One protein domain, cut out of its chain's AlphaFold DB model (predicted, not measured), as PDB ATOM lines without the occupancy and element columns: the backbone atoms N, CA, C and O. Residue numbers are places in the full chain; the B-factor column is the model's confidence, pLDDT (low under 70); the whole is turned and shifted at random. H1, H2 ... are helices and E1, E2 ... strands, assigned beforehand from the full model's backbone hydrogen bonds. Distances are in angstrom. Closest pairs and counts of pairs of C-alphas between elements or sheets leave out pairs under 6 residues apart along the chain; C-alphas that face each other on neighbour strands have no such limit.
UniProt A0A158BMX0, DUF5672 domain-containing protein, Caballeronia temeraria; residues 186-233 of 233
ATOM      1  N   ARG A 186     -35.891 -39.965 -22.834       93.62
ATOM      2  CA  ARG A 186     -35.220 -39.524 -21.614       93.62
ATOM      3  C   ARG A 186     -33.726 -39.788 -21.683       93.62
ATOM      4  O   ARG A 186     -33.282 -40.698 -22.368       93.62
ATOM      5  N   ARG A 187     -32.945 -39.005 -20.943       95.06
ATOM      6  CA  ARG A 187     -31.484 -39.109 -20.913       95.06
ATOM      7  C   ARG A 187     -30.940 -38.943 -19.505       95.06
ATOM      8  O   ARG A 187     -31.367 -38.042 -18.784       95.06
ATOM      9  N   LEU A 188     -29.941 -39.745 -19.148       96.00
ATOM     10  CA  LEU A 188     -29.129 -39.524 -17.955       96.00
ATOM     11  C   LEU A 188     -28.199 -38.320 -18.176       96.00
ATOM     12  O   LEU A 188     -27.310 -38.362 -19.025       96.00
ATOM     13  N   VAL A 189     -28.412 -37.235 -17.431       96.44
ATOM     14  CA  VAL A 189     -27.658 -35.972 -17.584       96.44
ATOM     15  C   VAL A 189     -26.694 -35.698 -16.429       96.44
ATOM     16  O   VAL A 189     -25.824 -34.841 -16.553       96.44
ATOM     17  N   SER A 190     -26.824 -36.429 -15.322       96.25
ATOM     18  CA  SER A 190     -25.885 -36.432 -14.198       96.25
ATOM     19  C   SER A 190     -25.908 -37.801 -13.523       96.25
ATOM     20  O   SER A 190     -26.975 -38.405 -13.433       96.25
ATOM     21  N   ILE A 191     -24.749 -38.284 -13.068       93.06
ATOM     22  CA  ILE A 191     -24.608 -39.562 -12.344       93.06
ATOM     23  C   ILE A 191     -24.613 -39.336 -10.826       93.06
ATOM     24  O   ILE A 191     -25.187 -40.135 -10.095       93.06
ATOM     25  N   ASP A 192     -24.011 -38.240 -10.358       93.38
ATOM     26  CA  ASP A 192     -23.925 -37.899  -8.937       93.38
ATOM     27  C   ASP A 192     -24.163 -36.386  -8.727       93.38
ATOM     28  O   ASP A 192     -23.281 -35.580  -9.035       93.38
ATOM     29  N   PRO A 193     -25.368 -35.972  -8.279       94.12
ATOM     30  CA  PRO A 193     -26.544 -36.815  -8.042       94.12
ATOM     31  C   PRO A 193     -27.137 -37.349  -9.362       94.12
ATOM     32  O   PRO A 193     -26.957 -36.713 -10.408       94.12
ATOM     33  N   PRO A 194     -27.877 -38.472  -9.343       96.56
ATOM     34  CA  PRO A 194     -28.484 -39.025 -10.547       96.56
ATOM     35  C   PRO A 194     -29.639 -38.135 -11.030       96.56
ATOM     36  O   PRO A 194     -30.632 -37.946 -10.325       96.56
ATOM     37  N   ILE A 195     -29.513 -37.576 -12.239       97.81
ATOM     38  CA  ILE A 195     -30.539 -36.724 -12.860       97.81
ATOM     39  C   ILE A 195     -30.904 -37.288 -14.230       97.81
ATOM     40  O   ILE A 195     -30.035 -37.451 -15.089       97.81
ATOM     41  N   VAL A 196     -32.196 -37.525 -14.452       97.44
ATOM     42  CA  VAL A 196     -32.756 -37.912 -15.752       97.44
ATOM     43  C   VAL A 196     -33.608 -36.772 -16.290       97.44
ATOM     44  O   VAL A 196     -34.513 -36.283 -15.615       97.44
ATOM     45  N   ARG A 197     -33.323 -36.361 -17.523       97.12
ATOM     46  CA  ARG A 197     -34.102 -35.356 -18.244       97.12
ATOM     47  C   ARG A 197     -34.977 -36.025 -19.288       97.12
ATOM     48  O   ARG A 197     -34.467 -36.735 -20.149       97.12
ATOM     49  N   TYR A 198     -36.267 -35.752 -19.222       96.31
ATOM     50  CA  TYR A 198     -37.260 -36.117 -20.214       96.31
ATOM     51  C   TYR A 198     -37.345 -35.062 -21.317       96.31
ATOM     52  O   TYR A 198     -37.272 -33.861 -21.052       96.31
ATOM     53  N   ASN A 199     -37.537 -35.527 -22.548       93.31
ATOM     54  CA  ASN A 199     -37.729 -34.680 -23.727       93.31
ATOM     55  C   ASN A 199     -39.186 -34.226 -23.905       93.31
ATOM     56  O   ASN A 199     -39.475 -33.476 -24.828       93.31
ATOM     57  N   GLU A 200     -40.078 -34.655 -23.011       93.62
ATOM     58  CA  GLU A 200     -41.514 -34.400 -23.066       93.62
ATOM     59  C   GLU A 200     -42.068 -33.911 -21.720       93.62
ATOM     60  O   GLU A 200     -41.392 -33.937 -20.682       93.62
ATOM     61  N   LYS A 201     -43.318 -33.439 -21.751       93.69
ATOM     62  CA  LYS A 201     -44.079 -33.024 -20.566       93.69
ATOM     63  C   LYS A 201     -44.521 -34.233 -19.750       93.69
ATOM     64  O   LYS A 201     -44.812 -35.294 -20.300       93.69
ATOM     65  N   ARG A 202     -44.644 -34.066 -18.431       93.12
ATOM     66  CA  ARG A 202     -45.088 -35.156 -17.549       93.12
ATOM     67  C   ARG A 202     -46.544 -35.539 -17.818       93.12
ATOM     68  O   ARG A 202     -46.859 -36.722 -17.761       93.12
ATOM     69  N   SER A 203     -47.398 -34.557 -18.126       91.75
ATOM     70  CA  SER A 203     -48.797 -34.771 -18.530       91.75
ATOM     71  C   SER A 203     -48.910 -35.662 -19.771       91.75
ATOM     72  O   SER A 203     -49.531 -36.717 -19.714       91.75
ATOM     73  N   TYR A 204     -48.200 -35.306 -20.844       90.44
ATOM     74  CA  TYR A 204     -48.167 -36.066 -22.098       90.44
ATOM     75  C   TYR A 204     -47.754 -37.532 -21.895       90.44
ATOM     76  O   TYR A 204     -48.394 -38.448 -22.402       90.44
ATOM     77  N   LEU A 205     -46.710 -37.775 -21.097       88.94
ATOM     78  CA  LEU A 205     -46.258 -39.138 -20.802       88.94
ATOM     79  C   LEU A 205     -47.266 -39.936 -19.963       88.94
ATOM     80  O   LEU A 205     -47.282 -41.159 -20.043       88.94
ATOM     81  N   ALA A 206     -48.084 -39.273 -19.147       86.62
ATOM     82  CA  ALA A 206     -49.118 -39.934 -18.361       86.62
ATOM     83  C   ALA A 206     -50.356 -40.290 -19.195       86.62
ATOM     84  O   ALA A 206     -50.945 -41.346 -18.966       86.62
ATOM     85  N   ASP A 207     -50.718 -39.429 -20.144       86.81
ATOM     86  CA  ASP A 207     -51.954 -39.551 -20.915       86.81
ATOM     87  C   ASP A 207     -51.786 -40.448 -22.153       86.81
ATOM     88  O   ASP A 207     -52.644 -41.289 -22.423       86.81
ATOM     89  N   ASP A 208     -50.669 -40.315 -22.877       84.50
ATOM     90  CA  ASP A 208     -50.474 -40.952 -24.189       84.50
ATOM     91  C   ASP A 208     -49.548 -42.182 -24.157       84.50
ATOM     92  O   ASP A 208     -49.509 -42.952 -25.118       84.50
ATOM     93  N   HIS A 209     -48.812 -42.404 -23.060       84.56
ATOM     94  CA  HIS A 209     -47.794 -43.462 -22.963       84.56
ATOM     95  C   HIS A 209     -48.015 -44.358 -21.738       84.56
ATOM     96  O   HIS A 209     -47.372 -44.170 -20.705       84.56
ATOM     97  N   PRO A 210     -48.876 -45.389 -21.827       82.88
ATOM     98  CA  PRO A 210     -49.418 -46.099 -20.660       82.88
ATOM     99  C   PRO A 210     -48.369 -46.762 -19.751       82.88
ATOM    100  O   PRO A 210     -48.625 -46.983 -18.564       82.88
ATOM    101  N   PHE A 211     -47.181 -47.068 -20.275       87.50
ATOM    102  CA  PHE A 211     -46.116 -47.742 -19.528       87.50
ATOM    103  C   PHE A 211     -45.045 -46.796 -18.973       87.50
ATOM    104  O   PHE A 211     -44.330 -47.162 -18.036       87.50
ATOM    105  N   GLU A 212     -44.948 -45.566 -19.480       91.25
ATOM    106  CA  GLU A 212     -43.940 -44.608 -19.018       91.25
ATOM    107  C   GLU A 212     -44.143 -44.165 -17.555       91.25
ATOM    108  O   GLU A 212     -43.152 -44.066 -16.826       91.25
ATOM    109  N   PRO A 213     -45.380 -44.009 -17.033       91.62
ATOM    110  CA  PRO A 213     -45.596 -43.745 -15.612       91.62
ATOM    111  C   PRO A 213     -44.960 -44.778 -14.674       91.62
ATOM    112  O   PRO A 213     -44.579 -44.433 -13.556       91.62
ATOM    113  N   ALA A 214     -44.837 -46.042 -15.095       91.19
ATOM    114  CA  ALA A 214     -44.161 -47.068 -14.300       91.19
ATOM    115  C   ALA A 214     -42.638 -46.866 -14.273       91.19
ATOM    116  O   ALA A 214     -42.019 -47.079 -13.231       91.19
ATOM    117  N   VAL A 215     -42.045 -46.404 -15.377       93.62
ATOM    118  CA  VAL A 215     -40.624 -46.032 -15.437       93.62
ATOM    119  C   VAL A 215     -40.346 -44.829 -14.545       93.62
ATOM    120  O   VAL A 215     -39.410 -44.878 -13.752       93.62
ATOM    121  N   ILE A 216     -41.164 -43.778 -14.644       94.62
ATOM    122  CA  ILE A 216     -41.031 -42.559 -13.832       94.62
ATOM    123  C   ILE A 216     -40.996 -42.923 -12.345       94.62
ATOM    124  O   ILE A 216     -40.059 -42.540 -11.648       94.62
ATOM    125  N   ARG A 217     -41.962 -43.731 -11.886       94.81
ATOM    126  CA  ARG A 217     -42.003 -44.209 -10.494       94.81
ATOM    127  C   ARG A 217     -40.752 -45.002 -10.120       94.81
ATOM    128  O   ARG A 217     -40.161 -44.736  -9.083       94.81
ATOM    129  N   MET A 218     -40.324 -45.931 -10.975       94.94
ATOM    130  CA  MET A 218     -39.118 -46.733 -10.742       94.94
ATOM    131  C   MET A 218     -37.861 -45.858 -10.604       94.94
ATOM    132  O   MET A 218     -37.033 -46.110  -9.730       94.94
ATOM    133  N   LEU A 219     -37.718 -44.812 -11.422       95.88
ATOM    134  CA  LEU A 219     -36.596 -43.879 -11.329       95.88
ATOM    135  C   LEU A 219     -36.665 -43.043 -10.038       95.88
ATOM    136  O   LEU A 219     -35.666 -42.940  -9.329       95.88
ATOM    137  N   GLU A 220     -37.832 -42.493  -9.694       96.44
ATOM    138  CA  GLU A 220     -38.038 -41.735  -8.446       96.44
ATOM    139  C   GLU A 220     -37.718 -42.596  -7.206       96.44
ATOM    140  O   GLU A 220     -36.974 -42.163  -6.325       96.44
ATOM    141  N   GLU A 221     -38.198 -43.844  -7.165       95.38
ATOM    142  CA  GLU A 221     -37.926 -44.815  -6.088       95.38
ATOM    143  C   GLU A 221     -36.435 -45.150  -5.950       95.38
ATOM    144  O   GLU A 221     -35.951 -45.419  -4.850       95.38
ATOM    145  N   ARG A 222     -35.688 -45.098  -7.057       93.50
ATOM    146  CA  ARG A 222     -34.231 -45.299  -7.096       93.50
ATOM    147  C   ARG A 222     -33.431 -44.029  -6.788       93.50
ATOM    148  O   ARG A 222     -32.205 -44.053  -6.865       93.50
ATOM    149  N   GLY A 223     -34.100 -42.934  -6.429       95.44
ATOM    150  CA  GLY A 223     -33.463 -41.678  -6.037       95.44
ATOM    151  C   GLY A 223     -33.032 -40.795  -7.206       95.44
ATOM    152  O   GLY A 223     -32.300 -39.829  -6.987       95.44
ATOM    153  N   TYR A 224     -33.476 -41.085  -8.433       97.00
ATOM    154  CA  TYR A 224     -33.245 -40.188  -9.560       97.00
ATOM    155  C   TYR A 224     -34.062 -38.910  -9.389       97.00
ATOM    156  O   TYR A 224     -35.268 -38.937  -9.138       97.00
ATOM    157  N   ARG A 225     -33.416 -37.770  -9.617       97.81
ATOM    158  CA  ARG A 225     -34.121 -36.510  -9.835       97.81
ATOM    159  C   ARG A 225     -34.579 -36.441 -11.289       97.81
ATOM    160  O   ARG A 225     -33.766 -36.593 -12.197       97.81
ATOM    161  N   LEU A 226     -35.862 -36.170 -11.503       97.69
ATOM    162  CA  LEU A 226     -36.443 -36.075 -12.841       97.69
ATOM    163  C   LEU A 226     -36.659 -34.614 -13.257       97.69
ATOM    164  O   LEU A 226     -37.204 -33.812 -12.498       97.69
ATOM    165  N   GLU A 227     -36.236 -34.279 -14.472       97.56
ATOM    166  CA  GLU A 227     -36.501 -33.003 -15.143       97.56
ATOM    167  C   GLU A 227     -37.417 -33.257 -16.344       97.56
ATOM    168  O   GLU A 227     -37.140 -34.151 -17.136       97.56
ATOM    169  N   PHE A 228     -38.478 -32.469 -16.503       97.19
ATOM    170  CA  PHE A 228     -39.424 -32.582 -17.619       97.19
ATOM    171  C   PHE A 228     -39.449 -31.290 -18.434       97.19
ATOM    172  O   PHE A 228     -39.066 -30.226 -17.935       97.19
ATOM    173  N   VAL A 229     -39.955 -31.365 -19.667       95.38
ATOM    174  CA  VAL A 229     -40.327 -30.154 -20.408       95.38
ATOM    175  C   VAL A 229     -41.411 -29.414 -19.612       95.38
ATOM    176  O   VAL A 229     -42.344 -30.061 -19.128       95.38
ATOM    177  N   PRO A 230     -41.315 -28.078 -19.447       93.44
ATOM    178  CA  PRO A 230     -42.317 -27.315 -18.713       93.44
ATOM    179  C   PRO A 230     -43.727 -27.495 -19.286       93.44
ATOM    180  O   PRO A 230     -43.924 -27.489 -20.505       93.44
ATOM    181  N   GLU A 231     -44.719 -27.607 -18.402       91.38
ATOM    182  CA  GLU A 231     -46.125 -27.560 -18.800       91.38
ATOM    183  C   GLU A 231     -46.433 -26.192 -19.432       91.38
ATOM    184  O   GLU A 231     -45.894 -25.161 -19.017       91.38
ATOM    185  N   SER A 232     -47.280 -26.174 -20.461       84.38
ATOM    186  CA  SER A 232     -47.757 -24.901 -21.008       84.38
ATOM    187  C   SER A 232     -48.742 -24.300 -20.007       84.38
ATOM    188  O   SER A 232     -49.699 -24.974 -19.634       84.38
ATOM    189  N   THR A 233     -48.475 -23.071 -19.561       61.16
ATOM    190  CA  THR A 233     -49.413 -22.249 -18.776       61.16
ATOM    191  C   THR A 233     -50.700 -21.974 -19.527       61.16
ATOM    192  O   THR A 233     -50.592 -21.716 -20.750       61.16
TER     193      THR A 233
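What this domain is: This is residues 186 to 233 of the 233 residues of the protein "DUF5672 domain-containing protein" of Caballeronia temeraria (UniProt A0A158BMX0). A small three-stranded sheet forms a wall, and from the end of E2 the chain arches through H1 and H2 and comes back to E3 beside E2. H2, the longer helix, makes the long side of the arch and only grazes the sheet with its residues 216 to 220, while the short H1 forms a corner with it beyond one end of the sheet. The printed part has 48 residues with two named helices and three named strands, in the order E1, E2, H1, H2, E3; the sheet runs E1, E2, E3 and is mixed, and the class is mixed, helices and strands. The whole is compact, with a radius of gyration of the C-alphas of 10.8 A, and spans 30 by 22 by 15 A.

How they stand to each other: The inner strand of the sheet is E2, residues 194 to 198. Edge strand E1, residues 186 to 191, is antiparallel to it at 160 degrees, and the two are a hairpin; N 187 and O 197 are within hydrogen-bond range at 2.8 A, and N 195 and O 190 at 2.9 A. The other edge strand, E3, residues 225 to 227, is parallel to E2 at 24 degrees, with N 198 and O 227 at 2.8 A and N 225 and O 194 at 2.9 A. H2, residues 212 to 221, is on the sheet but only grazes it; its closest C-alphas to E3 are those of Glu 220 and Leu 226, 7.3 A apart. H2 and E2 are near each other, with 6 pairs of C-alphas within 10 A. H1, residues 202 to 207, is not on the sheet, and it is apart from E1 and from E3. H1 and H2 touch only at the corner by their link, the closest C-alphas being those of Ala 206 and Pro 213 at 5.9 A; they run opposite ways at a steep tilt of 44 degrees. E2, H1, H2 and E3 make a strand-helix-strand unit, two parallel neighbour strands with helices between them in the chain, and its crossover is right-handed. In H1 and H2 every O i to N i+4 pair is within hydrogen-bond range.

Where its parts are: E2 measures 13.4 A from first to last C-alpha, and E3 6.8 A. E1 measures 14.1 A and begins at C-alpha 186, at (-35.220, -39.524, -21.614). H2 measures 14.3 A, starting from C-alpha 212 at (-43.940, -44.608, -19.018), and H1 8.8 A. E3 ends at C-alpha 227, at (-36.501, -33.003, -15.143).

The domain as a whole: The two C-alphas farthest apart are those of Asp 192 and Thr 233, at 31.5 A. The printed part has no cut, and its links E1 to E2, E2 to H1, H1 to H2 and H2 to E3 are tight. Thr 233 is the chain's last residue and the one printed residue with a pLDDT under 70; the mean of the printed part is 92.6.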